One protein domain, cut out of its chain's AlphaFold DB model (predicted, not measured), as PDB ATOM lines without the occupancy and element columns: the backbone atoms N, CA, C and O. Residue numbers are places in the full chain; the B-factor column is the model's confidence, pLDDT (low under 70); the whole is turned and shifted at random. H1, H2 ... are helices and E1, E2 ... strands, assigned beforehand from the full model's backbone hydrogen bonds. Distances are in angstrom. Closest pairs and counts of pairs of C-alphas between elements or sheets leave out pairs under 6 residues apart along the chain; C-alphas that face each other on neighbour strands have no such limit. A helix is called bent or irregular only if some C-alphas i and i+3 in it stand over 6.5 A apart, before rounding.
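AT A GLANCE: This is residues 192 to 394 of the 397 residues of an uncharacterized protein of Phocaeicola vulgatus (UniProt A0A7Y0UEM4). This is a long, loose bundle of helices lying mostly lengthwise: H1, H2 and H5 pack on H4 towards one end, and H3, H7 and H8 pack together towards the other, with H8 also reaching H4. Beyond the last residues of H8 the thin hairpin of E1 and E2 lies off the helices, clear of H1 to H7. The printed part has 203 residues with eight named helices, H1 to H8, followed by two strands, E1 and E2, in one antiparallel sheet; the class is mostly helix. It is loose, with a radius of gyration of the C-alphas of 22.6 A, and elongated, spanning 72 by 42 by 24 A.

IN THESE COORDINATES: H1 is residues 192 to 208, 24.3 A long, beginning at C-alpha 192 (0.798, -11.513, 46.847). H2 is residues 215 to 240, 37.8 A, and H3 is residues 253 to 266, 19.9 A. H4 is residues 269 to 294, 37.1 A, H5 is residues 300 to 310, and H6 is residues 317 to 320. H7 is residues 322 to 341, 27.6 A. H8, residues 347 to 374, is the longest helix at 42.2 A, beginning at C-alpha 347 (28.554, -2.647, 18.843); it is irregular, but only just, with C-alphas 369 and 372 at 6.7 A. E1 is residues 377 to 383 and E2 is residues 386 to 393, ending at C-alpha 393 (-23.282, -4.361, 26.232).

HOW THE PARTS SIT: H4 is the hub, touching four helices. H1 touches it at a shallow tilt of 27 degrees, the same way, closest at the C-alphas of Ile 197 and Ala 279, 6.5 A. H2 touches it the opposite way at 25 degrees, a shallow tilt, with Tyr 235 and Ala 276 closest at 5.4 A between C-alphas. H4 and H5 form a helical hairpin, the closest C-alphas being those of Tyr 294 and Tyr 302, 5.7 A. Residues 270 to 277 of H4 touch H8, closest at the C-alphas of Tyr 277 and Phe 368, 7.2 A. H7 and H8 form another helical hairpin, with the C-alphas of Leu 336 and Lys 354 closest at 6.0 A. H3 touches H7, closest at the C-alphas of Asn 253 and Leu 339, 5.5 A, and touches H8, closest at those of Tyr 254 and Ile 350, 6.5 A. H6 is close to H4 but not clearly touching, at 7.0 A between the C-alphas of Glu 280 and Phe 317. In the hairpin of E1 and E2, N 379 and O 391 are within hydrogen-bond range at 2.7 A. Every O i to N i+4 pair is within hydrogen-bond range in H1, H2, H3, H4, H5 and H7, against 19 of 24 in H8; H6 is too short for such a pair.

THE WHOLE: The C-alphas of Val 250 and Asn 384 are the two farthest apart, 75.8 A. The printed part has no cut, and the one long link joins H2 to H3. Mean pLDDT of the printed part is 72.9; 77 residues are under 70, among them residues 367 to 394.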
ATOM      1  N   LYS A 192       1.955 -11.847  46.014       75.69
ATOM      2  CA  LYS A 192       0.798 -11.513  46.847       75.69
ATOM      3  C   LYS A 192      -0.153 -10.583  46.091       75.69
ATOM      4  O   LYS A 192      -1.341 -10.880  46.011       75.69
ATOM      5  N   ASP A 193       0.357  -9.508  45.503       79.88
ATOM      6  CA  ASP A 193      -0.469  -8.535  44.783       79.88
ATOM      7  C   ASP A 193      -1.109  -9.159  43.524       79.88
ATOM      8  O   ASP A 193      -2.296  -8.958  43.260       79.88
ATOM      9  N   TYR A 194      -0.387 -10.037  42.817       73.44
ATOM     10  CA  TYR A 194      -0.944 -10.864  41.740       73.44
ATOM     11  C   TYR A 194      -2.042 -11.818  42.220       73.44
ATOM     12  O   TYR A 194      -3.020 -12.039  41.505       73.44
ATOM     13  N   SER A 195      -1.914 -12.391  43.419       67.19
ATOM     14  CA  SER A 195      -2.940 -13.276  43.978       67.19
ATOM     15  C   SER A 195      -4.241 -12.530  44.297       67.19
ATOM     16  O   SER A 195      -5.317 -13.082  44.067       67.19
ATOM     17  N   ILE A 196      -4.148 -11.263  44.727       73.00
ATOM     18  CA  ILE A 196      -5.305 -10.379  44.929       73.00
ATOM     19  C   ILE A 196      -6.009 -10.141  43.593       73.00
ATOM     20  O   ILE A 196      -7.221 -10.335  43.496       73.00
ATOM     21  N   ILE A 197      -5.257  -9.786  42.546       65.00
ATOM     22  CA  ILE A 197      -5.795  -9.592  41.191       65.00
ATOM     23  C   ILE A 197      -6.489 -10.867  40.710       65.00
ATOM     24  O   ILE A 197      -7.668 -10.835  40.382       65.00
ATOM     25  N   LYS A 198      -5.803 -12.015  40.760       65.88
ATOM     26  CA  LYS A 198      -6.347 -13.300  40.304       65.88
ATOM     27  C   LYS A 198      -7.613 -13.708  41.063       65.88
ATOM     28  O   LYS A 198      -8.544 -14.225  40.451       65.88
ATOM     29  N   SER A 199      -7.646 -13.493  42.380       67.81
ATOM     30  CA  SER A 199      -8.829 -13.772  43.198       67.81
ATOM     31  C   SER A 199     -10.006 -12.881  42.803       67.81
ATOM     32  O   SER A 199     -11.133 -13.370  42.735       67.81
ATOM     33  N   ASN A 200      -9.754 -11.602  42.505       67.81
ATOM     34  CA  ASN A 200     -10.781 -10.694  42.001       67.81
ATOM     35  C   ASN A 200     -11.284 -11.129  40.619       67.81
ATOM     36  O   ASN A 200     -12.494 -11.272  40.466       67.81
ATOM     37  N   SER A 201     -10.403 -11.478  39.675       62.91
ATOM     38  CA  SER A 201     -10.820 -11.959  38.350       62.91
ATOM     39  C   SER A 201     -11.700 -13.214  38.440       62.91
ATOM     40  O   SER A 201     -12.710 -13.328  37.749       62.91
ATOM     41  N   GLN A 202     -11.332 -14.172  39.301       62.69
ATOM     42  CA  GLN A 202     -12.127 -15.384  39.535       62.69
ATOM     43  C   GLN A 202     -13.512 -15.045  40.090       62.69
ATOM     44  O   GLN A 202     -14.517 -15.508  39.556       62.69
ATOM     45  N   TRP A 203     -13.561 -14.177  41.099       78.38
ATOM     46  CA  TRP A 203     -14.812 -13.738  41.707       78.38
ATOM     47  C   TRP A 203     -15.712 -12.975  40.720       78.38
ATOM     48  O   TRP A 203     -16.911 -13.238  40.669       78.38
ATOM     49  N   ILE A 204     -15.159 -12.085  39.885       63.88
ATOM     50  CA  ILE A 204     -15.924 -11.377  38.843       63.88
ATOM     51  C   ILE A 204     -16.571 -12.377  37.884       63.88
ATOM     52  O   ILE A 204     -17.753 -12.243  37.572       63.88
ATOM     53  N   ASN A 205     -15.821 -13.390  37.440       60.78
ATOM     54  CA  ASN A 205     -16.331 -14.410  36.524       60.78
ATOM     55  C   ASN A 205     -17.471 -15.230  37.135       60.78
ATOM     56  O   ASN A 205     -18.436 -15.532  36.438       60.78
ATOM     57  N   GLU A 206     -17.375 -15.573  38.419       69.31
ATOM     58  CA  GLU A 206     -18.424 -16.294  39.147       69.31
ATOM     59  C   GLU A 206     -19.682 -15.433  39.310       69.31
ATOM     60  O   GLU A 206     -20.791 -15.866  39.005       69.31
ATOM     61  N   VAL A 207     -19.515 -14.185  39.745       67.44
ATOM     62  CA  VAL A 207     -20.638 -13.301  40.068       67.44
ATOM     63  C   VAL A 207     -21.325 -12.755  38.820       67.44
ATOM     64  O   VAL A 207     -22.542 -12.591  38.813       67.44
ATOM     65  N   ASN A 208     -20.600 -12.518  37.726       60.00
ATOM     66  CA  ASN A 208     -21.206 -12.027  36.487       60.00
ATOM     67  C   ASN A 208     -22.203 -13.029  35.867       60.00
ATOM     68  O   ASN A 208     -23.087 -12.611  35.114       60.00
ATOM     69  N   GLN A 209     -22.090 -14.319  36.206       65.88
ATOM     70  CA  GLN A 209     -23.011 -15.379  35.776       65.88
ATOM     71  C   GLN A 209     -24.330 -15.397  36.558       65.88
ATOM     72  O   GLN A 209     -25.267 -16.077  36.146       65.88
ATOM     73  N   LEU A 210     -24.425 -14.670  37.675       63.38
ATOM     74  CA  LEU A 210     -25.650 -14.613  38.461       63.38
ATOM     75  C   LEU A 210     -26.717 -13.779  37.742       63.38
ATOM     76  O   LEU A 210     -26.458 -12.673  37.263       63.38
ATOM     77  N   GLU A 211     -27.939 -14.309  37.708       61.72
ATOM     78  CA  GLU A 211     -29.110 -13.614  37.159       61.72
ATOM     79  C   GLU A 211     -29.711 -12.618  38.163       61.72
ATOM     80  O   GLU A 211     -30.232 -11.575  37.774       61.72
ATOM     81  N   ASN A 212     -29.597 -12.911  39.463       70.56
ATOM     82  CA  ASN A 212     -30.106 -12.082  40.553       70.56
ATOM     83  C   ASN A 212     -29.009 -11.838  41.596       70.56
ATOM     84  O   ASN A 212     -28.347 -12.782  42.023       70.56
ATOM     85  N   PHE A 213     -28.864 -10.588  42.039       74.62
ATOM     86  CA  PHE A 213     -27.872 -10.176  43.038       74.62
ATOM     87  C   PHE A 213     -28.537  -9.887  44.375       74.62
ATOM     88  O   PHE A 213     -29.546  -9.181  44.420       74.62
ATOM     89  N   LYS A 214     -27.951 -10.375  45.465       83.88
ATOM     90  CA  LYS A 214     -28.379 -10.073  46.833       83.88
ATOM     91  C   LYS A 214     -27.646  -8.837  47.377       83.88
ATOM     92  O   LYS A 214     -26.569  -8.497  46.878       83.88
ATOM     93  N   PRO A 215     -28.166  -8.169  48.421       81.19
ATOM     94  CA  PRO A 215     -27.475  -7.043  49.053       81.19
ATOM     95  C   PRO A 215     -26.063  -7.387  49.560       81.19
ATOM     96  O   PRO A 215     -25.166  -6.544  49.523       81.19
ATOM     97  N   GLU A 216     -25.829  -8.629  49.989       85.25
ATOM     98  CA  GLU A 216     -24.514  -9.103  50.436       85.25
ATOM     99  C   GLU A 216     -23.489  -9.171  49.291       85.25
ATOM    100  O   GLU A 216     -22.299  -8.919  49.511       85.25
ATOM    101  N   ASP A 217     -23.942  -9.448  48.063       80.38
ATOM    102  CA  ASP A 217     -23.087  -9.475  46.870       80.38
ATOM    103  C   ASP A 217     -22.589  -8.063  46.538       80.38
ATOM    104  O   ASP A 217     -21.418  -7.878  46.203       80.38
ATOM    105  N   ILE A 218     -23.451  -7.054  46.723       82.94
ATOM    106  CA  ILE A 218     -23.101  -5.634  46.575       82.94
ATOM    107  C   ILE A 218     -22.053  -5.236  47.614       82.94
ATOM    108  O   ILE A 218     -21.031  -4.655  47.259       82.94
ATOM    109  N   SER A 219     -22.269  -5.576  48.889       86.50
ATOM    110  CA  SER A 219     -21.306  -5.248  49.948       86.50
ATOM    111  C   SER A 219     -19.937  -5.888  49.687       86.50
ATOM    112  O   SER A 219     -18.902  -5.235  49.834       86.50
ATOM    113  N   SER A 220     -19.928  -7.138  49.218       87.12
ATOM    114  CA  SER A 220     -18.705  -7.848  48.828       87.12
ATOM    115  C   SER A 220     -18.001  -7.173  47.645       87.12
ATOM    116  O   SER A 220     -16.779  -7.012  47.653       87.12
ATOM    117  N   ALA A 221     -18.767  -6.727  46.645       83.06
ATOM    118  CA  ALA A 221     -18.245  -6.000  45.496       83.06
ATOM    119  C   ALA A 221     -17.609  -4.659  45.904       83.06
ATOM    120  O   ALA A 221     -16.525  -4.319  45.433       83.06
ATOM    121  N   GLU A 222     -18.239  -3.914  46.816       88.06
ATOM    122  CA  GLU A 222     -17.713  -2.640  47.319       88.06
ATOM    123  C   GLU A 222     -16.409  -2.807  48.107       88.06
ATOM    124  O   GLU A 222     -15.480  -2.018  47.919       88.06
ATOM    125  N   GLN A 223     -16.296  -3.854  48.933       91.06
ATOM    126  CA  GLN A 223     -15.054  -4.166  49.650       91.06
ATOM    127  C   GLN A 223     -13.900  -4.460  48.685       91.06
ATOM    128  O   GLN A 223     -12.799  -3.925  48.837       91.06
ATOM    129  N   ARG A 224     -14.161  -5.267  47.652       88.00
ATOM    130  CA  ARG A 224     -13.180  -5.575  46.601       88.00
ATOM    131  C   ARG A 224     -12.794  -4.339  45.798       88.00
ATOM    132  O   ARG A 224     -11.616  -4.135  45.506       88.00
ATOM    133  N   LEU A 225     -13.760  -3.472  45.488       88.06
ATOM    134  CA  LEU A 225     -13.496  -2.200  44.823       88.06
ATOM    135  C   LEU A 225     -12.561  -1.314  45.660       88.06
ATOM    136  O   LEU A 225     -11.665  -0.674  45.108       88.06
ATOM    137  N   GLU A 226     -12.744  -1.275  46.982       92.06
ATOM    138  CA  GLU A 226     -11.862  -0.534  47.883       92.06
ATOM    139  C   GLU A 226     -10.445  -1.131  47.929       92.06
ATOM    140  O   GLU A 226      -9.467  -0.383  47.841       92.06
ATOM    141  N   GLU A 227     -10.320  -2.458  48.005       92.44
ATOM    142  CA  GLU A 227      -9.029  -3.155  47.958       92.44
ATOM    143  C   GLU A 227      -8.273  -2.842  46.656       92.44
ATOM    144  O   GLU A 227      -7.119  -2.406  46.694       92.44
ATOM    145  N   LEU A 228      -8.944  -2.957  45.506       87.12
ATOM    146  CA  LEU A 228      -8.380  -2.623  44.197       87.12
ATOM    147  C   LEU A 228      -8.038  -1.133  44.078       87.12
ATOM    148  O   LEU A 228      -7.030  -0.771  43.467       87.12
ATOM    149  N   ASN A 229      -8.827  -0.251  44.701       92.06
ATOM    150  CA  ASN A 229      -8.529   1.177  44.737       92.06
ATOM    151  C   ASN A 229      -7.249   1.490  45.521       92.06
ATOM    152  O   ASN A 229      -6.491   2.376  45.127       92.06
ATOM    153  N   ARG A 230      -7.000   0.781  46.627       92.56
ATOM    154  CA  ARG A 230      -5.742   0.903  47.375       92.56
ATOM    155  C   ARG A 230      -4.582   0.372  46.539       92.56
ATOM    156  O   ARG A 230      -3.598   1.084  46.359       92.56
ATOM    157  N   LEU A 231      -4.747  -0.810  45.940       90.75
ATOM    158  CA  LEU A 231      -3.717  -1.449  45.124       90.75
ATOM    159  C   LEU A 231      -3.287  -0.569  43.940       90.75
ATOM    160  O   LEU A 231      -2.099  -0.296  43.775       90.75
ATOM    161  N   ARG A 232      -4.232  -0.047  43.148       90.19
ATOM    162  CA  ARG A 232      -3.896   0.830  42.012       90.19
ATOM    163  C   ARG A 232      -3.209   2.124  42.463       90.19
ATOM    164  O   ARG A 232      -2.256   2.558  41.828       90.19
ATOM    165  N   CYS A 233      -3.644   2.732  43.572       91.06
ATOM    166  CA  CYS A 233      -3.021   3.947  44.104       91.06
ATOM    167  C   CYS A 233      -1.581   3.692  44.566       91.06
ATOM    168  O   CYS A 233      -0.690   4.482  44.248       91.06
ATOM    169  N   ASP A 234      -1.335   2.575  45.251       92.62
ATOM    170  CA  ASP A 234       0.004   2.174  45.683       92.62
ATOM    171  C   ASP A 234       0.938   1.969  44.486       92.62
ATOM    172  O   ASP A 234       2.070   2.455  44.485       92.62
ATOM    173  N   TYR A 235       0.469   1.292  43.435       89.81
ATOM    174  CA  TYR A 235       1.278   1.048  42.241       89.81
ATOM    175  C   TYR A 235       1.518   2.308  41.401       89.81
ATOM    176  O   TYR A 235       2.626   2.474  40.890       89.81
ATOM    177  N   ARG A 236       0.571   3.257  41.355       90.88
ATOM    178  CA  ARG A 236       0.821   4.604  40.800       90.88
ATOM    179  C   ARG A 236       1.971   5.297  41.526       90.88
ATOM    180  O   ARG A 236       2.907   5.764  40.886       90.88
ATOM    181  N   GLN A 237       1.954   5.303  42.860       89.62
ATOM    182  CA  GLN A 237       3.019   5.929  43.653       89.62
ATOM    183  C   GLN A 237       4.367   5.216  43.507       89.62
ATOM    184  O   GLN A 237       5.411   5.870  43.468       89.62
ATOM    185  N   LYS A 238       4.373   3.875  43.452       89.62
ATOM    186  CA  LYS A 238       5.590   3.091  43.188       89.62
ATOM    187  C   LYS A 238       6.174   3.458  41.822       89.62
ATOM    188  O   LYS A 238       7.374   3.698  41.739       89.62
ATOM    189  N   PHE A 239       5.333   3.573  40.793       92.12
ATOM    190  CA  PHE A 239       5.751   3.954  39.446       92.12
ATOM    191  C   PHE A 239       6.291   5.390  39.368       92.12
ATOM    192  O   PHE A 239       7.351   5.620  38.788       92.12
ATOM    193  N   GLU A 240       5.625   6.356  40.009       90.06
ATOM    194  CA  GLU A 240       6.077   7.758  40.048       90.06
ATOM    195  C   GLU A 240       7.481   7.922  40.646       90.06
ATOM    196  O   GLU A 240       8.236   8.806  40.228       90.06
ATOM    197  N   LYS A 241       7.852   7.055  41.596       90.12
ATOM    198  CA  LYS A 241       9.158   7.061  42.271       90.12
ATOM    199  C   LYS A 241      10.287   6.438  41.450       90.12
ATOM    200  O   LYS A 241      11.443   6.573  41.848       90.12
ATOM    201  N   ILE A 242       9.988   5.767  40.336       90.50
ATOM    202  CA  ILE A 242      11.025   5.176  39.487       90.50
ATOM    203  C   ILE A 242      11.874   6.295  38.873       90.50
ATOM    204  O   ILE A 242      11.367   7.214  38.222       90.50
ATOM    205  N   ASP A 243      13.189   6.188  39.046       86.00
ATOM    206  CA  ASP A 243      14.159   7.009  38.335       86.00
ATOM    207  C   ASP A 243      15.392   6.193  37.950       86.00
ATOM    208  O   ASP A 243      16.069   5.593  38.786       86.00
ATOM    209  N   PHE A 244      15.733   6.229  36.666       83.38
ATOM    210  CA  PHE A 244      16.986   5.677  36.180       83.38
ATOM    211  C   PHE A 244      18.122   6.664  36.449       83.38
ATOM    212  O   PHE A 244      18.402   7.560  35.648       83.38
ATOM    213  N   SER A 245      18.790   6.518  37.589       71.81
ATOM    214  CA  SER A 245      19.969   7.316  37.920       71.81
ATOM    215  C   SER A 245      21.234   6.463  37.837       71.81
ATOM    216  O   SER A 245      21.386   5.446  38.504       71.81
ATOM    217  N   ILE A 246      22.172   6.881  36.984       71.38
ATOM    218  CA  ILE A 246      23.490   6.247  36.883       71.38
ATOM    219  C   ILE A 246      24.540   7.254  37.323       71.38
ATOM    220  O   ILE A 246      24.959   8.128  36.549       71.38
ATOM    221  N   ASN A 247      24.966   7.104  38.579       62.16
ATOM    222  CA  ASN A 247      26.076   7.852  39.154       62.16
ATOM    223  C   ASN A 247      27.402   7.422  38.508       62.16
ATOM    224  O   ASN A 247      27.616   6.256  38.163       62.16
ATOM    225  N   TYR A 248      28.261   8.404  38.245       54.22
ATOM    226  CA  TYR A 248      29.466   8.230  37.438       54.22
ATOM    227  C   TYR A 248      30.550   7.443  38.183       54.22
ATOM    228  O   TYR A 248      30.794   7.697  39.354       54.22
ATOM    229  N   LEU A 249      31.235   6.562  37.448       48.38
ATOM    230  CA  LEU A 249      32.624   6.139  37.644       48.38
ATOM    231  C   LEU A 249      33.112   5.697  36.255       48.38
ATOM    232  O   LEU A 249      32.422   4.913  35.595       48.38
ATOM    233  N   VAL A 250      34.232   6.284  35.829       52.84
ATOM    234  CA  VAL A 250      35.031   6.051  34.611       52.84
ATOM    235  C   VAL A 250      34.762   4.697  33.925       52.84
ATOM    236  O   VAL A 250      34.877   3.652  34.563       52.84
ATOM    237  N   GLY A 251      34.431   4.690  32.624       61.62
ATOM    238  CA  GLY A 251      34.220   3.449  31.862       61.62
ATOM    239  C   GLY A 251      33.877   3.661  30.380       61.62
ATOM    240  O   GLY A 251      33.567   4.772  29.968       61.62
ATOM    241  N   SER A 252      33.943   2.589  29.579       74.12
ATOM    242  CA  SER A 252      33.605   2.584  28.143       74.12
ATOM    243  C   SER A 252      32.091   2.579  27.882       74.12
ATOM    244  O   SER A 252      31.320   2.193  28.766       74.12
ATOM    245  N   ASN A 253      31.667   2.883  26.646       77.25
ATOM    246  CA  ASN A 253      30.264   2.786  26.197       77.25
ATOM    247  C   ASN A 253      29.618   1.436  26.561       77.25
ATOM    248  O   ASN A 253      28.510   1.383  27.094       77.25
ATOM    249  N   TYR A 254      30.364   0.342  26.378       81.62
ATOM    250  CA  TYR A 254      29.934  -1.007  26.751       81.62
ATOM    251  C   TYR A 254      29.688  -1.179  28.260       81.62
ATOM    252  O   TYR A 254      28.759  -1.869  28.682       81.62
ATOM    253  N   SER A 255      30.522  -0.566  29.103       81.44
ATOM    254  CA  SER A 255      30.327  -0.617  30.554       81.44
ATOM    255  C   SER A 255      29.127   0.224  30.999       81.44
ATOM    256  O   SER A 255      28.411  -0.170  31.918       81.44
ATOM    257  N   GLU A 256      28.874   1.352  30.327       83.50
ATOM    258  CA  GLU A 256      27.748   2.228  30.641       83.50
ATOM    259  C   GLU A 256      26.417   1.593  30.235       83.50
ATOM    260  O   GLU A 256      25.486   1.600  31.040       83.50
ATOM    261  N   ILE A 257      26.327   0.955  29.061       86.38
ATOM    262  CA  ILE A 257      25.075   0.309  28.651       86.38
ATOM    263  C   ILE A 257      24.674  -0.835  29.591       86.38
ATOM    264  O   ILE A 257      23.495  -1.024  29.878       86.38
ATOM    265  N   LYS A 258      25.647  -1.564  30.156       87.38
ATOM    266  CA  LYS A 258      25.371  -2.588  31.176       87.38
ATOM    267  C   LYS A 258      24.788  -1.992  32.450       87.38
ATOM    268  O   LYS A 258      23.928  -2.615  33.063       87.38
ATOM    269  N   LYS A 259      25.242  -0.801  32.847       87.44
ATOM    270  CA  LYS A 259      24.675  -0.084  33.995       87.44
ATOM    271  C   LYS A 259      23.250   0.379  33.696       87.44
ATOM    272  O   LYS A 259      22.410   0.260  34.576       87.44
ATOM    273  N   TRP A 260      22.958   0.826  32.471       89.31
ATOM    274  CA  TRP A 260      21.587   1.146  32.044       89.31
ATOM    275  C   TRP A 260      20.678  -0.077  32.054       89.31
ATOM    276  O   TRP A 260      19.609  -0.018  32.652       89.31
ATOM    277  N   ARG A 261      21.130  -1.212  31.509       89.25
ATOM    278  CA  ARG A 261      20.391  -2.479  31.595       89.25
ATOM    279  C   ARG A 261      20.120  -2.890  33.040       89.25
ATOM    280  O   ARG A 261      19.002  -3.263  33.369       89.25
ATOM    281  N   LYS A 262      21.129  -2.777  33.905       87.69
ATOM    282  CA  LYS A 262      21.005  -3.097  35.329       87.69
ATOM    283  C   LYS A 262      20.027  -2.157  36.047       87.69
ATOM    284  O   LYS A 262      19.168  -2.628  36.779       87.69
ATOM    285  N   ALA A 263      20.117  -0.851  35.802       87.94
ATOM    286  CA  ALA A 263      19.193   0.131  36.368       87.94
ATOM    287  C   ALA A 263      17.752  -0.099  35.889       87.94
ATOM    288  O   ALA A 263      16.815   0.084  36.660       87.94
ATOM    289  N   PHE A 264      17.571  -0.533  34.637       89.19
ATOM    290  CA  PHE A 264      16.271  -0.949  34.122       89.19
ATOM    291  C   PHE A 264      15.740  -2.175  34.877       89.19
ATOM    292  O   PHE A 264      14.639  -2.114  35.414       89.19
ATOM    293  N   SER A 265      16.532  -3.244  35.012       85.31
ATOM    294  CA  SER A 265      16.094  -4.460  35.714       85.31
ATOM    295  C   SER A 265      15.826  -4.239  37.206       85.31
ATOM    296  O   SER A 265      14.830  -4.721  37.724       85.31
ATOM    297  N   GLU A 266      16.678  -3.481  37.903       85.50
ATOM    298  CA  GLU A 266      16.533  -3.225  39.348       85.50
ATOM    299  C   GLU A 266      15.400  -2.241  39.674       85.50
ATOM    300  O   GLU A 266      15.008  -2.110  40.830       85.50
ATOM    301  N   SER A 267      14.863  -1.539  38.671       86.31
ATOM    302  CA  SER A 267      13.709  -0.659  38.870       86.31
ATOM    303  C   SER A 267      12.386  -1.411  39.030       86.31
ATOM    304  O   SER A 267      11.411  -0.801  39.467       86.31
ATOM    305  N   TYR A 268      12.334  -2.691  38.635       86.94
ATOM    306  CA  TYR A 268      11.109  -3.499  38.537       86.94
ATOM    307  C   TYR A 268       9.969  -2.792  37.785       86.94
ATOM    308  O   TYR A 268       8.786  -2.991  38.069       86.94
ATOM    309  N   MET A 269      10.314  -1.910  36.837       89.31
ATOM    310  CA  MET A 269       9.340  -1.119  36.084       89.31
ATOM    311  C   MET A 269       8.329  -2.013  35.361       89.31
ATOM    312  O   MET A 269       7.154  -1.653  35.293       89.31
ATOM    313  N   LEU A 270       8.775  -3.158  34.834       82.38
ATOM    314  CA  LEU A 270       7.919  -4.098  34.114       82.38
ATOM    315  C   LEU A 270       6.846  -4.667  35.038       82.38
ATOM    316  O   LEU A 270       5.659  -4.501  34.773       82.38
ATOM    317  N   GLU A 271       7.258  -5.253  36.158       83.75
ATOM    318  CA  GLU A 271       6.372  -5.870  37.140       83.75
ATOM    319  C   GLU A 271       5.410  -4.843  37.749       83.75
ATOM    320  O   GLU A 271       4.215  -5.104  37.886       83.75
ATOM    321  N   ILE A 272       5.908  -3.639  38.058       85.06
ATOM    322  CA  ILE A 272       5.088  -2.539  38.578       85.06
ATOM    323  C   ILE A 272       4.017  -2.135  37.561       85.06
ATOM    324  O   ILE A 272       2.857  -1.987  37.937       85.06
ATOM    325  N   MET A 273       4.380  -1.969  36.287       82.44
ATOM    326  CA  MET A 273       3.433  -1.576  35.240       82.44
ATOM    327  C   MET A 273       2.423  -2.679  34.914       82.44
ATOM    328  O   MET A 273       1.272  -2.369  34.610       82.44
ATOM    329  N   GLU A 274       2.813  -3.951  35.000       77.12
ATOM    330  CA  GLU A 274       1.903  -5.083  34.808       77.12
ATOM    331  C   GLU A 274       0.837  -5.161  35.903       77.12
ATOM    332  O   GLU A 274      -0.352  -5.271  35.596       77.12
ATOM    333  N   ILE A 275       1.243  -5.049  37.169       77.94
ATOM    334  CA  ILE A 275       0.310  -5.063  38.300       77.94
ATOM    335  C   ILE A 275      -0.557  -3.801  38.290       77.94
ATOM    336  O   ILE A 275      -1.763  -3.895  38.507       77.94
ATOM    337  N   ALA A 276       0.025  -2.635  37.981       84.62
ATOM    338  CA  ALA A 276      -0.720  -1.389  37.829       84.62
ATOM    339  C   ALA A 276      -1.816  -1.523  36.765       84.62
ATOM    340  O   ALA A 276      -2.979  -1.245  37.044       84.62
ATOM    341  N   TYR A 277      -1.462  -2.007  35.572       75.25
ATOM    342  CA  TYR A 277      -2.409  -2.245  34.487       75.25
ATOM    343  C   TYR A 277      -3.553  -3.164  34.922       75.25
ATOM    344  O   TYR A 277      -4.723  -2.807  34.793       75.25
ATOM    345  N   ALA A 278      -3.218  -4.334  35.468       66.69
ATOM    346  CA  ALA A 278      -4.210  -5.321  35.863       66.69
ATOM    347  C   ALA A 278      -5.117  -4.803  36.991       66.69
ATOM    348  O   ALA A 278      -6.327  -4.988  36.926       66.69
ATOM    349  N   ALA A 279      -4.576  -4.073  37.971       77.50
ATOM    350  CA  ALA A 279      -5.369  -3.463  39.036       77.50
ATOM    351  C   ALA A 279      -6.347  -2.390  38.519       77.50
ATOM    352  O   ALA A 279      -7.469  -2.305  39.014       77.50
ATOM    353  N   GLU A 280      -5.958  -1.575  37.531       80.44
ATOM    354  CA  GLU A 280      -6.859  -0.583  36.917       80.44
ATOM    355  C   GLU A 280      -7.987  -1.248  36.124       80.44
ATOM    356  O   GLU A 280      -9.138  -0.815  36.216       80.44
ATOM    357  N   VAL A 281      -7.665  -2.308  35.374       67.31
ATOM    358  CA  VAL A 281      -8.652  -3.096  34.624       67.31
ATOM    359  C   VAL A 281      -9.636  -3.764  35.579       67.31
ATOM    360  O   VAL A 281     -10.838  -3.566  35.442       67.31
ATOM    361  N   GLU A 282      -9.150  -4.483  36.589       69.25
ATOM    362  CA  GLU A 282     -10.000  -5.132  37.595       69.25
ATOM    363  C   GLU A 282     -10.867  -4.113  38.345       69.25
ATOM    364  O   GLU A 282     -12.064  -4.324  38.522       69.25
ATOM    365  N   TYR A 283     -10.307  -2.959  38.727       81.62
ATOM    366  CA  TYR A 283     -11.074  -1.880  39.355       81.62
ATOM    367  C   TYR A 283     -12.224  -1.401  38.453       81.62
ATOM    368  O   TYR A 283     -13.343  -1.191  38.930       81.62
ATOM    369  N   LEU A 284     -11.966  -1.235  37.151       67.62
ATOM    370  CA  LEU A 284     -12.991  -0.866  36.178       67.62
ATOM    371  C   LEU A 284     -14.067  -1.956  36.064       67.62
ATOM    372  O   LEU A 284     -15.252  -1.629  36.117       67.62
ATOM    373  N   LEU A 285     -13.669  -3.227  35.965       63.00
ATOM    374  CA  LEU A 285     -14.576  -4.371  35.842       63.00
ATOM    375  C   LEU A 285     -15.477  -4.533  37.071       63.00
ATOM    376  O   LEU A 285     -16.694  -4.631  36.921       63.00
ATOM    377  N   VAL A 286     -14.917  -4.477  38.284       71.69
ATOM    378  CA  VAL A 286     -15.705  -4.518  39.527       71.69
ATOM    379  C   VAL A 286     -16.678  -3.343  39.580       71.69
ATOM    380  O   VAL A 286     -17.837  -3.513  39.943       71.69
ATOM    381  N   ASN A 287     -16.253  -2.149  39.169       69.62
ATOM    382  CA  ASN A 287     -17.130  -0.982  39.161       69.62
ATOM    383  C   ASN A 287     -18.262  -1.081  38.116       69.62
ATOM    384  O   ASN A 287     -19.358  -0.573  38.348       69.62
ATOM    385  N   ILE A 288     -18.033  -1.737  36.973       64.06
ATOM    386  CA  ILE A 288     -19.087  -2.068  35.996       64.06
ATOM    387  C   ILE A 288     -20.051  -3.100  36.588       64.06
ATOM    388  O   ILE A 288     -21.266  -2.928  36.500       64.06
ATOM    389  N   LEU A 289     -19.525  -4.135  37.245       65.81
ATOM    390  CA  LEU A 289     -20.330  -5.163  37.893       65.81
ATOM    391  C   LEU A 289     -21.207  -4.576  39.008       65.81
ATOM    392  O   LEU A 289     -22.395  -4.870  39.056       65.81
ATOM    393  N   ILE A 290     -20.673  -3.675  39.836       71.94
ATOM    394  CA  ILE A 290     -21.451  -2.945  40.849       71.94
ATOM    395  C   ILE A 290     -22.581  -2.142  40.194       71.94
ATOM    396  O   ILE A 290     -23.698  -2.134  40.702       71.94
ATOM    397  N   SER A 291     -22.334  -1.498  39.045       66.12
ATOM    398  CA  SER A 291     -23.411  -0.834  38.302       66.12
ATOM    399  C   SER A 291     -24.478  -1.816  37.824       66.12
ATOM    400  O   SER A 291     -25.662  -1.536  37.968       66.12
ATOM    401  N   LYS A 292     -24.088  -2.987  37.309       63.25
ATOM    402  CA  LYS A 292     -25.040  -4.049  36.955       63.25
ATOM    403  C   LYS A 292     -25.870  -4.471  38.173       63.25
ATOM    404  O   LYS A 292     -27.087  -4.559  38.067       63.25
ATOM    405  N   MET A 293     -25.235  -4.655  39.333       71.75
ATOM    406  CA  MET A 293     -25.915  -5.034  40.574       71.75
ATOM    407  C   MET A 293     -26.893  -3.966  41.065       71.75
ATOM    408  O   MET A 293     -28.013  -4.295  41.441       71.75
ATOM    409  N   TYR A 294     -26.498  -2.691  41.052       69.50
ATOM    410  CA  TYR A 294     -27.366  -1.596  41.482       69.50
ATOM    411  C   TYR A 294     -28.584  -1.410  40.578       69.50
ATOM    412  O   TYR A 294     -29.657  -1.078  41.077       69.50
ATOM    413  N   SER A 295     -28.458  -1.694  39.281       64.75
ATOM    414  CA  SER A 295     -29.581  -1.652  38.340       64.75
ATOM    415  C   SER A 295     -30.672  -2.692  38.624       64.75
ATOM    416  O   SER A 295     -31.791  -2.519  38.150       64.75
ATOM    417  N   ASN A 296     -30.399  -3.738  39.416       68.69
ATOM    418  CA  ASN A 296     -31.419  -4.718  39.815       68.69
ATOM    419  C   ASN A 296     -32.408  -4.179  40.866       68.69
ATOM    420  O   ASN A 296     -33.370  -4.871  41.200       68.69
ATOM    421  N   TYR A 297     -32.189  -2.973  41.395       70.50
ATOM    422  CA  TYR A 297     -33.004  -2.392  42.456       70.50
ATOM    423  C   TYR A 297     -33.587  -1.039  42.031       70.50
ATOM    424  O   TYR A 297     -32.857  -0.083  41.776       70.50
ATOM    425  N   ASP A 298     -34.916  -0.923  42.029       69.44
ATOM    426  CA  ASP A 298     -35.621   0.305  41.637       69.44
ATOM    427  C   ASP A 298     -35.946   1.190  42.853       69.44
ATOM    428  O   ASP A 298     -37.087   1.287  43.299       69.44
ATOM    429  N   THR A 299     -34.918   1.812  43.441       77.62
ATOM    430  CA  THR A 299     -35.094   2.844  44.481       77.62
ATOM    431  C   THR A 299     -34.214   4.058  44.199       77.62
ATOM    432  O   THR A 299     -33.148   3.928  43.590       77.62
ATOM    433  N   ASP A 300     -34.624   5.236  44.676       74.75
ATOM    434  CA  ASP A 300     -33.870   6.486  44.489       74.75
ATOM    435  C   ASP A 300     -32.437   6.394  45.033       74.75
ATOM    436  O   ASP A 300     -31.496   6.875  44.403       74.75
ATOM    437  N   TYR A 301     -32.242   5.662  46.137       80.38
ATOM    438  CA  TYR A 301     -30.921   5.396  46.707       80.38
ATOM    439  C   TYR A 301     -29.969   4.719  45.704       80.38
ATOM    440  O   TYR A 301     -28.834   5.161  45.516       80.38
ATOM    441  N   TYR A 302     -30.417   3.655  45.031       70.56
ATOM    442  CA  TYR A 302     -29.573   2.924  44.080       70.56
ATOM    443  C   TYR A 302     -29.360   3.702  42.775       70.56
ATOM    444  O   TYR A 302     -28.269   3.643  42.201       70.56
ATOM    445  N   LYS A 303     -30.335   4.521  42.359       61.28
ATOM    446  CA  LYS A 303     -30.194   5.442  41.218       61.28
ATOM    447  C   LYS A 303     -29.090   6.478  41.449       61.28
ATOM    448  O   LYS A 303     -28.262   6.693  40.564       61.28
ATOM    449  N   GLU A 304     -28.999   7.062  42.644       69.88
ATOM    450  CA  GLU A 304     -27.900   7.978  42.991       69.88
ATOM    451  C   GLU A 304     -26.528   7.283  42.979       69.88
ATOM    452  O   GLU A 304     -25.539   7.835  42.481       69.88
ATOM    453  N   ARG A 305     -26.449   6.043  43.483       72.94
ATOM    454  CA  ARG A 305     -25.205   5.253  43.492       72.94
ATOM    455  C   ARG A 305     -24.726   4.891  42.086       72.94
ATOM    456  O   ARG A 305     -23.524   4.976  41.828       72.94
ATOM    457  N   LEU A 306     -25.636   4.585  41.161       61.00
ATOM    458  CA  LEU A 306     -25.312   4.336  39.751       61.00
ATOM    459  C   LEU A 306     -24.602   5.523  39.094       61.00
ATOM    460  O   LEU A 306     -23.592   5.337  38.413       61.00
ATOM    461  N   VAL A 307     -25.062   6.751  39.356       61.69
ATOM    462  CA  VAL A 307     -24.420   7.974  38.841       61.69
ATOM    463  C   VAL A 307     -22.979   8.101  39.349       61.69
ATOM    464  O   VAL A 307     -22.085   8.524  38.612       61.69
ATOM    465  N   LEU A 308     -22.717   7.716  40.602       65.81
ATOM    466  CA  LEU A 308     -21.364   7.717  41.168       65.81
ATOM    467  C   LEU A 308     -20.467   6.638  40.542       65.81
ATOM    468  O   LEU A 308     -19.293   6.912  40.283       65.81
ATOM    469  N   CYS A 309     -20.997   5.444  40.270       62.03
ATOM    470  CA  CYS A 309     -20.263   4.384  39.572       62.03
ATOM    471  C   CYS A 309     -19.937   4.766  38.122       62.03
ATOM    472  O   CYS A 309     -18.799   4.577  37.692       62.03
ATOM    473  N   ALA A 310     -20.879   5.393  37.411       54.69
ATOM    474  CA  ALA A 310     -20.687   5.861  36.039       54.69
ATOM    475  C   ALA A 310     -19.543   6.882  35.927       54.69
ATOM    476  O   ALA A 310     -18.700   6.787  35.039       54.69
ATOM    477  N   LYS A 311     -19.420   7.806  36.894       62.69
ATOM    478  CA  LYS A 311     -18.282   8.750  36.968       62.69
ATOM    479  C   LYS A 311     -16.922   8.055  37.105       62.69
ATOM    480  O   LYS A 311     -15.892   8.657  36.810       62.69
ATOM    481  N   ARG A 312     -16.905   6.812  37.590       64.81
ATOM    482  CA  ARG A 312     -15.703   5.993  37.788       64.81
ATOM    483  C   ARG A 312     -15.433   5.040  36.609       64.81
ATOM    484  O   ARG A 312     -14.358   4.443  36.588       64.81
ATOM    485  N   HIS A 313     -16.337   4.909  35.626       59.00
ATOM    486  CA  HIS A 313     -16.132   4.140  34.383       59.00
ATOM    487  C   HIS A 313     -15.235   4.904  33.400       59.00
ATOM    488  O   HIS A 313     -15.653   5.299  32.317       59.00
ATOM    489  N   ASN A 314     -13.990   5.158  33.798       62.44
ATOM    490  CA  ASN A 314     -13.019   5.831  32.945       62.44
ATOM    491  C   ASN A 314     -11.938   4.839  32.481       62.44
ATOM    492  O   ASN A 314     -11.021   4.554  33.256       62.44
ATOM    493  N   PRO A 315     -12.000   4.343  31.231       57.72
ATOM    494  CA  PRO A 315     -10.974   3.455  30.684       57.72
ATOM    495  C   PRO A 315      -9.660   4.194  30.373       57.72
ATOM    496  O   PRO A 315      -8.640   3.564  30.119       57.72
ATOM    497  N   ASN A 316      -9.629   5.532  30.440       65.44
ATOM    498  CA  ASN A 316      -8.437   6.335  30.155       65.44
ATOM    499  C   ASN A 316      -7.483   6.443  31.356       65.44
ATOM    500  O   ASN A 316      -6.884   7.492  31.599       65.44
ATOM    501  N   PHE A 317      -7.314   5.365  32.125       76.75
ATOM    502  CA  PHE A 317      -6.384   5.348  33.258       76.75
ATOM    503  C   PHE A 317      -4.914   5.483  32.821       76.75
ATOM    504  O   PHE A 317      -4.078   5.879  33.630       76.75
ATOM    505  N   TYR A 318      -4.597   5.252  31.539       76.25
ATOM    506  CA  TYR A 318      -3.261   5.479  30.969       76.25
ATOM    507  C   TYR A 318      -2.745   6.909  31.210       76.25
ATOM    508  O   TYR A 318      -1.540   7.102  31.349       76.25
ATOM    509  N   ILE A 319      -3.639   7.901  31.331       79.19
ATOM    510  CA  ILE A 319      -3.298   9.315  31.562       79.19
ATOM    511  C   ILE A 319      -2.472   9.499  32.845       79.19
ATOM    512  O   ILE A 319      -1.629  10.392  32.907       79.19
ATOM    513  N   PHE A 320      -2.672   8.645  33.854       84.44
ATOM    514  CA  PHE A 320      -1.920   8.713  35.111       84.44
ATOM    515  C   PHE A 320      -0.476   8.213  34.975       84.44
ATOM    516  O   PHE A 320       0.381   8.606  35.759       84.44
ATOM    517  N   TYR A 321      -0.193   7.377  33.974       84.81
ATOM    518  CA  TYR A 321       1.112   6.738  33.788       84.81
ATOM    519  C   TYR A 321       1.895   7.351  32.621       84.81
ATOM    520  O   TYR A 321       3.117   7.471  32.697       84.81
ATOM    521  N   ALA A 322       1.206   7.790  31.563       82.88
ATOM    522  CA  ALA A 322       1.805   8.259  30.313       82.88
ATOM    523  C   ALA A 322       2.874   9.357  30.479       82.88
ATOM    524  O   ALA A 322       3.935   9.220  29.868       82.88
ATOM    525  N   PRO A 323       2.704  10.390  31.335       83.94
ATOM    526  CA  PRO A 323       3.726  11.426  31.495       83.94
ATOM    527  C   PRO A 323       5.049  10.876  32.038       83.94
ATOM    528  O   PRO A 323       6.121  11.151  31.495       83.94
ATOM    529  N   LYS A 324       4.975  10.065  33.101       88.56
ATOM    530  CA  LYS A 324       6.157   9.472  33.736       88.56
ATOM    531  C   LYS A 324       6.775   8.392  32.852       88.56
ATOM    532  O   LYS A 324       7.994   8.300  32.735       88.56
ATOM    533  N   TYR A 325       5.935   7.615  32.179       89.25
ATOM    534  CA  TYR A 325       6.360   6.611  31.218       89.25
ATOM    535  C   TYR A 325       7.145   7.226  30.053       89.25
ATOM    536  O   TYR A 325       8.243   6.765  29.739       89.25
ATOM    537  N   TYR A 326       6.630   8.311  29.469       85.25
ATOM    538  CA  TYR A 326       7.314   9.076  28.429       85.25
ATOM    539  C   TYR A 326       8.671   9.596  28.902       85.25
ATOM    540  O   TYR A 326       9.673   9.445  28.201       85.25
ATOM    541  N   GLU A 327       8.725  10.161  30.113       87.69
ATOM    542  CA  GLU A 327       9.969  10.633  30.722       87.69
ATOM    543  C   GLU A 327      11.019   9.512  30.784       87.69
ATOM    544  O   GLU A 327      12.140   9.677  30.295       87.69
ATOM    545  N   LEU A 328      10.647   8.359  31.346       90.12
ATOM    546  CA  LEU A 328      11.530   7.204  31.510       90.12
ATOM    547  C   LEU A 328      11.979   6.629  30.159       90.12
ATOM    548  O   LEU A 328      13.178   6.392  29.968       90.12
ATOM    549  N   LYS A 329      11.049   6.471  29.207       90.38
ATOM    550  CA  LYS A 329      11.327   5.971  27.852       90.38
ATOM    551  C   LYS A 329      12.298   6.890  27.121       90.38
ATOM    552  O   LYS A 329      13.325   6.424  26.637       90.38
ATOM    553  N   LYS A 330      12.043   8.203  27.105       87.88
ATOM    554  CA  LYS A 330      12.924   9.173  26.433       87.88
ATOM    555  C   LYS A 330      14.291   9.269  27.087       87.88
ATOM    556  O   LYS A 330      15.296   9.386  26.387       87.88
ATOM    557  N   LYS A 331      14.357   9.182  28.418       87.88
ATOM    558  CA  LYS A 331      15.630   9.143  29.141       87.88
ATOM    559  C   LYS A 331      16.465   7.932  28.727       87.88
ATOM    560  O   LYS A 331      17.655   8.099  28.465       87.88
ATOM    561  N   MET A 332      15.858   6.748  28.639       89.56
ATOM    562  CA  MET A 332      16.529   5.536  28.158       89.56
ATOM    563  C   MET A 332      16.934   5.659  26.691       89.56
ATOM    564  O   MET A 332      18.109   5.516  26.375       89.56
ATOM    565  N   GLU A 333      15.997   6.004  25.812       87.88
ATOM    566  CA  GLU A 333      16.206   6.095  24.365       87.88
ATOM    567  C   GLU A 333      17.380   7.020  24.003       87.88
ATOM    568  O   GLU A 333      18.298   6.609  23.296       87.88
ATOM    569  N   ILE A 334      17.410   8.242  24.550       85.44
ATOM    570  CA  ILE A 334      18.479   9.220  24.286       85.44
ATOM    571  C   ILE A 334      19.840   8.690  24.753       85.44
ATOM    572  O   ILE A 334      20.845   8.834  24.053       85.44
ATOM    573  N   ASN A 335      19.897   8.066  25.935       88.06
ATOM    574  CA  ASN A 335      21.159   7.554  26.461       88.06
ATOM    575  C   ASN A 335      21.646   6.323  25.691       88.06
ATOM    576  O   ASN A 335      22.820   6.270  25.341       88.06
ATOM    577  N   LEU A 336      20.767   5.368  25.389       88.75
ATOM    578  CA  LEU A 336      21.123   4.146  24.668       88.75
ATOM    579  C   LEU A 336      21.538   4.446  23.220       88.75
ATOM    580  O   LEU A 336      22.577   3.954  22.786       88.75
ATOM    581  N   ASN A 337      20.806   5.318  22.514       87.56
ATOM    582  CA  ASN A 337      21.165   5.753  21.159       87.56
ATOM    583  C   ASN A 337      22.522   6.462  21.130       87.56
ATOM    584  O   ASN A 337      23.345   6.205  20.255       87.56
ATOM    585  N   GLY A 338      22.784   7.341  22.102       82.44
ATOM    586  CA  GLY A 338      24.069   8.031  22.193       82.44
ATOM    587  C   GLY A 338      25.248   7.081  22.429       82.44
ATOM    588  O   GLY A 338      26.320   7.293  21.866       82.44
ATOM    589  N   LEU A 339      25.047   6.024  23.224       85.69
ATOM    590  CA  LEU A 339      26.070   5.008  23.492       85.69
ATOM    591  C   LEU A 339      26.327   4.094  22.290       85.69
ATOM    592  O   LEU A 339      27.481   3.769  22.027       85.69
ATOM    593  N   GLU A 340      25.280   3.695  21.565       85.44
ATOM    594  CA  GLU A 340      25.378   2.888  20.342       85.44
ATOM    595  C   GLU A 340      26.099   3.638  19.222       85.44
ATOM    596  O   GLU A 340      27.084   3.142  18.681       85.44
ATOM    597  N   ASN A 341      25.692   4.879  18.943       83.44
ATOM    598  CA  ASN A 341      26.266   5.682  17.858       83.44
ATOM    599  C   ASN A 341      27.770   5.952  18.018       83.44
ATOM    600  O   ASN A 341      28.440   6.304  17.049       83.44
ATOM    601  N   LYS A 342      28.297   5.832  19.240       78.38
ATOM    602  CA  LYS A 342      29.708   6.068  19.573       78.38
ATOM    603  C   LYS A 342      30.452   4.790  19.954       78.38
ATOM    604  O   LYS A 342      31.587   4.848  20.423       78.38
ATOM    605  N   ALA A 343      29.817   3.629  19.828       76.69
ATOM    606  CA  ALA A 343      30.421   2.359  20.186       76.69
ATOM    607  C   ALA A 343      31.446   1.912  19.135       76.69
ATOM    608  O   ALA A 343      31.092   1.365  18.098       76.69
ATOM    609  N   GLU A 344      32.734   2.059  19.442       69.00
ATOM    610  CA  GLU A 344      33.813   1.506  18.605       69.00
ATOM    611  C   GLU A 344      34.058   0.005  18.862       69.00
ATOM    612  O   GLU A 344      34.660  -0.690  18.048       69.00
ATOM    613  N   TYR A 345      33.580  -0.524  19.996       69.75
ATOM    614  CA  TYR A 345      33.791  -1.906  20.436       69.75
ATOM    615  C   TYR A 345      32.499  -2.535  20.973       69.75
ATOM    616  O   TYR A 345      31.761  -1.899  21.727       69.75
ATOM    617  N   LYS A 346      32.261  -3.817  20.640       77.06
ATOM    618  CA  LYS A 346      31.052  -4.590  21.009       77.06
ATOM    619  C   LYS A 346      29.735  -3.930  20.580       77.06
ATOM    620  O   LYS A 346      28.747  -4.010  21.314       77.06
ATOM    621  N   ASN A 347      29.726  -3.327  19.391       80.75
ATOM    622  CA  ASN A 347      28.554  -2.647  18.843       80.75
ATOM    623  C   ASN A 347      27.319  -3.566  18.824       80.75
ATOM    624  O   ASN A 347      26.324  -3.247  19.458       80.75
ATOM    625  N   ASP A 348      27.445  -4.791  18.300       83.44
ATOM    626  CA  ASP A 348      26.337  -5.761  18.262       83.44
ATOM    627  C   ASP A 348      25.738  -6.053  19.646       83.44
ATOM    628  O   ASP A 348      24.527  -6.181  19.810       83.44
ATOM    629  N   THR A 349      26.572  -6.138  20.690       84.31
ATOM    630  CA  THR A 349      26.069  -6.365  22.056       84.31
ATOM    631  C   THR A 349      25.356  -5.132  22.603       84.31
ATOM    632  O   THR A 349      24.393  -5.264  23.354       84.31
ATOM    633  N   ILE A 350      25.843  -3.939  22.260       82.69
ATOM    634  CA  ILE A 350      25.232  -2.666  22.642       82.69
ATOM    635  C   ILE A 350      23.866  -2.516  21.961       82.69
ATOM    636  O   ILE A 350      22.877  -2.274  22.653       82.69
ATOM    637  N   THR A 351      23.789  -2.781  20.657       87.62
ATOM    638  CA  THR A 351      22.543  -2.823  19.882       87.62
ATOM    639  C   THR A 351      21.555  -3.832  20.463       87.62
ATOM    640  O   THR A 351      20.402  -3.488  20.712       87.62
ATOM    641  N   ASN A 352      22.000  -5.053  20.783       89.62
ATOM    642  CA  ASN A 352      21.127  -6.074  21.369       89.62
ATOM    643  C   ASN A 352      20.539  -5.646  22.721       89.62
ATOM    644  O   ASN A 352      19.347  -5.832  22.949       89.62
ATOM    645  N   ILE A 353      21.342  -5.045  23.610       88.62
ATOM    646  CA  ILE A 353      20.848  -4.550  24.909       88.62
ATOM    647  C   ILE A 353      19.862  -3.394  24.714       88.62
ATOM    648  O   ILE A 353      18.857  -3.318  25.420       88.62
ATOM    649  N   LYS A 354      20.140  -2.486  23.773       90.94
ATOM    650  CA  LYS A 354      19.215  -1.403  23.436       90.94
ATOM    651  C   LYS A 354      17.878  -1.968  22.956       90.94
ATOM    652  O   LYS A 354      16.849  -1.562  23.485       90.94
ATOM    653  N   ASN A 355      17.902  -2.894  22.000       90.44
ATOM    654  CA  ASN A 355      16.693  -3.498  21.445       90.44
ATOM    655  C   ASN A 355      15.903  -4.232  22.533       90.44
ATOM    656  O   ASN A 355      14.729  -3.949  22.696       90.44
ATOM    657  N   GLU A 356      16.558  -5.037  23.376       91.31
ATOM    658  CA  GLU A 356      15.920  -5.704  24.524       91.31
ATOM    659  C   GLU A 356      15.169  -4.717  25.438       91.31
ATOM    660  O   GLU A 356      14.035  -4.970  25.845       91.31
ATOM    661  N   ILE A 357      15.785  -3.580  25.780       88.56
ATOM    662  CA  ILE A 357      15.145  -2.568  26.629       88.56
ATOM    663  C   ILE A 357      13.993  -1.886  25.879       88.56
ATOM    664  O   ILE A 357      12.919  -1.707  26.449       88.56
ATOM    665  N   MET A 358      14.187  -1.511  24.614       90.75
ATOM    666  CA  MET A 358      13.161  -0.815  23.829       90.75
ATOM    667  C   MET A 358      11.956  -1.709  23.513       90.75
ATOM    668  O   MET A 358      10.825  -1.240  23.628       90.75
ATOM    669  N   ASP A 359      12.174  -2.993  23.227       88.62
ATOM    670  CA  ASP A 359      11.120  -3.993  23.023       88.62
ATOM    671  C   ASP A 359      10.257  -4.141  24.279       88.62
ATOM    672  O   ASP A 359       9.036  -4.249  24.201       88.62
ATOM    673  N   ASN A 360      10.871  -4.071  25.461       89.00
ATOM    674  CA  ASN A 360      10.162  -4.087  26.735       89.00
ATOM    675  C   ASN A 360       9.250  -2.859  26.928       89.00
ATOM    676  O   ASN A 360       8.112  -3.012  27.378       89.00
ATOM    677  N   PHE A 361       9.693  -1.658  26.533       86.38
ATOM    678  CA  PHE A 361       8.808  -0.485  26.474       86.38
ATOM    679  C   PHE A 361       7.673  -0.707  25.453       86.38
ATOM    680  O   PHE A 361       6.499  -0.504  25.763       86.38
ATOM    681  N   SER A 362       7.976  -1.186  24.248       82.19
ATOM    682  CA  SER A 362       6.941  -1.467  23.244       82.19
ATOM    683  C   SER A 362       5.922  -2.514  23.715       82.19
ATOM    684  O   SER A 362       4.727  -2.369  23.464       82.19
ATOM    685  N   ASN A 363       6.347  -3.524  24.475       79.06
ATOM    686  CA  ASN A 363       5.459  -4.524  25.066       79.06
ATOM    687  C   ASN A 363       4.489  -3.921  26.093       79.06
ATOM    688  O   ASN A 363       3.315  -4.293  26.104       79.06
ATOM    689  N   ILE A 364       4.939  -2.978  26.930       79.69
ATOM    690  CA  ILE A 364       4.050  -2.253  27.853       79.69
ATOM    691  C   ILE A 364       3.054  -1.393  27.068       79.69
ATOM    692  O   ILE A 364       1.859  -1.427  27.361       79.69
ATOM    693  N   GLU A 365       3.521  -0.662  26.052       79.69
ATOM    694  CA  GLU A 365       2.654   0.147  25.182       79.69
ATOM    695  C   GLU A 365       1.567  -0.706  24.533       79.69
ATOM    696  O   GLU A 365       0.398  -0.341  24.595       79.69
ATOM    697  N   ASN A 366       1.928  -1.882  24.016       72.62
ATOM    698  CA  ASN A 366       0.993  -2.832  23.418       72.62
ATOM    699  C   ASN A 366      -0.022  -3.415  24.415       72.62
ATOM    700  O   ASN A 366      -1.110  -3.825  24.016       72.62
ATOM    701  N   LYS A 367       0.313  -3.502  25.709       66.06
ATOM    702  CA  LYS A 367      -0.644  -3.924  26.746       66.06
ATOM    703  C   LYS A 367      -1.639  -2.808  27.057       66.06
ATOM    704  O   LYS A 367      -2.840  -3.045  27.028       66.06
ATOM    705  N   PHE A 368      -1.149  -1.590  27.292       64.00
ATOM    706  CA  PHE A 368      -1.998  -0.426  27.566       64.00
ATOM    707  C   PHE A 368      -2.841  -0.009  26.355       64.00
ATOM    708  O   PHE A 368      -3.955   0.486  26.521       64.00
ATOM    709  N   SER A 369      -2.360  -0.262  25.136       61.34
ATOM    710  CA  SER A 369      -3.091   0.087  23.921       61.34
ATOM    711  C   SER A 369      -4.354  -0.762  23.712       61.34
ATOM    712  O   SER A 369      -5.307  -0.284  23.099       61.34
ATOM    713  N   LYS A 370      -4.397  -1.981  24.274       54.00
ATOM    714  CA  LYS A 370      -5.531  -2.920  24.186       54.00
ATOM    715  C   LYS A 370      -6.730  -2.550  25.064       54.00
ATOM    716  O   LYS A 370      -7.769  -3.183  24.940       54.00
ATOM    717  N   VAL A 371      -6.633  -1.524  25.915       49.81
ATOM    718  CA  VAL A 371      -7.730  -1.085  26.809       49.81
ATOM    719  C   VAL A 371      -8.930  -0.529  26.035       49.81
ATOM    720  O   VAL A 371     -10.042  -0.504  26.555       49.81
ATOM    721  N   SER A 372      -8.741  -0.130  24.774       42.94
ATOM    722  CA  SER A 372      -9.814   0.308  23.868       42.94
ATOM    723  C   SER A 372     -10.940  -0.723  23.714       42.94
ATOM    724  O   SER A 372     -12.083  -0.330  23.487       42.94
ATOM    725  N   SER A 373     -10.655  -2.021  23.882       40.94
ATOM    726  CA  SER A 373     -11.658  -3.095  23.841       40.94
ATOM    727  C   SER A 373     -12.499  -3.218  25.121       40.94
ATOM    728  O   SER A 373     -13.564  -3.823  25.080       40.94
ATOM    729  N   LEU A 374     -12.057  -2.611  26.232       40.28
ATOM    730  CA  LEU A 374     -12.707  -2.656  27.551       40.28
ATOM    731  C   LEU A 374     -13.654  -1.471  27.804       40.28
ATOM    732  O   LEU A 374     -14.259  -1.376  28.874       40.28
ATOM    733  N   GLY A 375     -13.767  -0.535  26.858       35.72
ATOM    734  CA  GLY A 375     -14.722   0.563  26.961       35.72
ATOM    735  C   GLY A 375     -16.155   0.013  26.979       35.72
ATOM    736  O   GLY A 375     -16.516  -0.697  26.039       35.72
ATOM    737  N   PRO A 376     -16.985   0.320  27.997       35.06
ATOM    738  CA  PRO A 376     -18.381  -0.100  27.991       35.06
ATOM    739  C   PRO A 376     -19.047   0.455  26.733       35.06
ATOM    740  O   PRO A 376     -19.133   1.672  26.548       35.06
ATOM    741  N   ARG A 377     -19.504  -0.429  25.840       36.19
ATOM    742  CA  ARG A 377     -20.311  -0.011  24.694       36.19
ATOM    743  C   ARG A 377     -21.698   0.321  25.222       36.19
ATOM    744  O   ARG A 377     -22.522  -0.565  25.435       36.19
ATOM    745  N   GLN A 378     -21.923   1.600  25.503       34.28
ATOM    746  CA  GLN A 378     -23.253   2.125  25.778       34.28
ATOM    747  C   GLN A 378     -23.986   2.306  24.446       34.28
ATOM    748  O   GLN A 378     -23.684   3.204  23.665       34.28
ATOM    749  N   TYR A 379     -24.939   1.427  24.183       36.22
ATOM    750  CA  TYR A 379     -25.907   1.541  23.108       36.22
ATOM    751  C   TYR A 379     -27.095   2.353  23.616       36.22
ATOM    752  O   TYR A 379     -27.783   1.952  24.551       36.22
ATOM    753  N   MET A 380     -27.344   3.509  23.009       32.91
ATOM    754  CA  MET A 380     -28.573   4.259  23.251       32.91
ATOM    755  C   MET A 380     -29.645   3.749  22.291       32.91
ATOM    756  O   MET A 380     -29.461   3.789  21.075       32.91
ATOM    757  N   LEU A 381     -30.749   3.251  22.834       31.36
ATOM    758  CA  LEU A 381     -31.946   2.949  22.064       31.36
ATOM    759  C   LEU A 381     -32.714   4.260  21.900       31.36
ATOM    760  O   LEU A 381     -33.073   4.898  22.891       31.36
ATOM    761  N   ILE A 382     -32.906   4.680  20.654       29.67
ATOM    762  CA  ILE A 382     -33.569   5.939  20.312       29.67
ATOM    763  C   ILE A 382     -34.815   5.607  19.495       29.67
ATOM    764  O   ILE A 382     -34.712   4.950  18.461       29.67
ATOM    765  N   GLU A 383     -35.974   6.087  19.938       29.81
ATOM    766  CA  GLU A 383     -37.247   5.976  19.221       29.81
ATOM    767  C   GLU A 383     -37.852   7.377  19.090       29.81
ATOM    768  O   GLU A 383     -37.864   8.151  20.043       29.81
ATOM    769  N   ASN A 384     -38.278   7.750  17.880       35.47
ATOM    770  CA  ASN A 384     -38.808   9.085  17.559       35.47
ATOM    771  C   ASN A 384     -37.899  10.272  17.949       35.47
ATOM    772  O   ASN A 384     -38.377  11.380  18.175       35.47
ATOM    773  N   GLY A 385     -36.580  10.060  17.988       31.92
ATOM    774  CA  GLY A 385     -35.604  11.098  18.341       31.92
ATOM    775  C   GLY A 385     -35.385  11.283  19.845       31.92
ATOM    776  O   GLY A 385     -34.552  12.102  20.227       31.92
ATOM    777  N   GLU A 386     -36.059  10.502  20.693       29.03
ATOM    778  CA  GLU A 386     -35.855  10.494  22.141       29.03
ATOM    779  C   GLU A 386     -35.053   9.258  22.570       29.03
ATOM    780  O   GLU A 386     -35.251   8.153  22.061       29.03
ATOM    781  N   CYS A 387     -34.109   9.440  23.500       35.34
ATOM    782  CA  CYS A 387     -33.361   8.333  24.093       35.34
ATOM    783  C   CYS A 387     -34.276   7.581  25.066       35.34
ATOM    784  O   CYS A 387     -34.567   8.075  26.153       35.34
ATOM    785  N   ILE A 388     -34.726   6.395  24.662       33.50
ATOM    786  CA  ILE A 388     -35.680   5.561  25.405       33.50
ATOM    787  C   ILE A 388     -35.001   4.446  26.214       33.50
ATOM    788  O   ILE A 388     -35.655   3.748  26.985       33.50
ATOM    789  N   GLY A 389     -33.685   4.270  26.079       33.75
ATOM    790  CA  GLY A 389     -32.925   3.335  26.905       33.75
ATOM    791  C   GLY A 389     -31.420   3.430  26.688       33.75
ATOM    792  O   GLY A 389     -30.960   3.709  25.585       33.75
ATOM    793  N   VAL A 390     -30.642   3.167  27.738       32.75
ATOM    794  CA  VAL A 390     -29.179   3.036  27.667       32.75
ATOM    795  C   VAL A 390     -28.823   1.595  28.008       32.75
ATOM    796  O   VAL A 390     -28.981   1.153  29.141       32.75
ATOM    797  N   TYR A 391     -28.344   0.860  27.017       35.16
ATOM    798  CA  TYR A 391     -27.901  -0.520  27.134       35.16
ATOM    799  C   TYR A 391     -26.384  -0.530  27.210       35.16
ATOM    800  O   TYR A 391     -25.717  -0.059  26.301       35.16
ATOM    801  N   THR A 392     -25.814  -1.075  28.275       35.56
ATOM    802  CA  THR A 392     -24.374  -1.351  28.296       35.56
ATOM    803  C   THR A 392     -24.190  -2.787  27.838       35.56
ATOM    804  O   THR A 392     -24.636  -3.700  28.532       35.56
ATOM    805  N   ASP A 393     -23.597  -3.002  26.664       34.34
ATOM    806  CA  ASP A 393     -23.282  -4.361  26.232       34.34
ATOM    807  C   ASP A 393     -22.034  -4.842  26.972       34.34
ATOM    808  O   ASP A 393     -20.947  -4.276  26.841       34.34
ATOM    809  N   ILE A 394     -22.231  -5.874  27.788       38.16
ATOM    810  CA  ILE A 394     -21.198  -6.537  28.589       38.16
ATOM    811  C   ILE A 394     -20.761  -7.844  27.884       38.16
ATOM    812  O   ILE A 394     -19.899  -8.555  28.383       38.16
TER     813      ILE A 394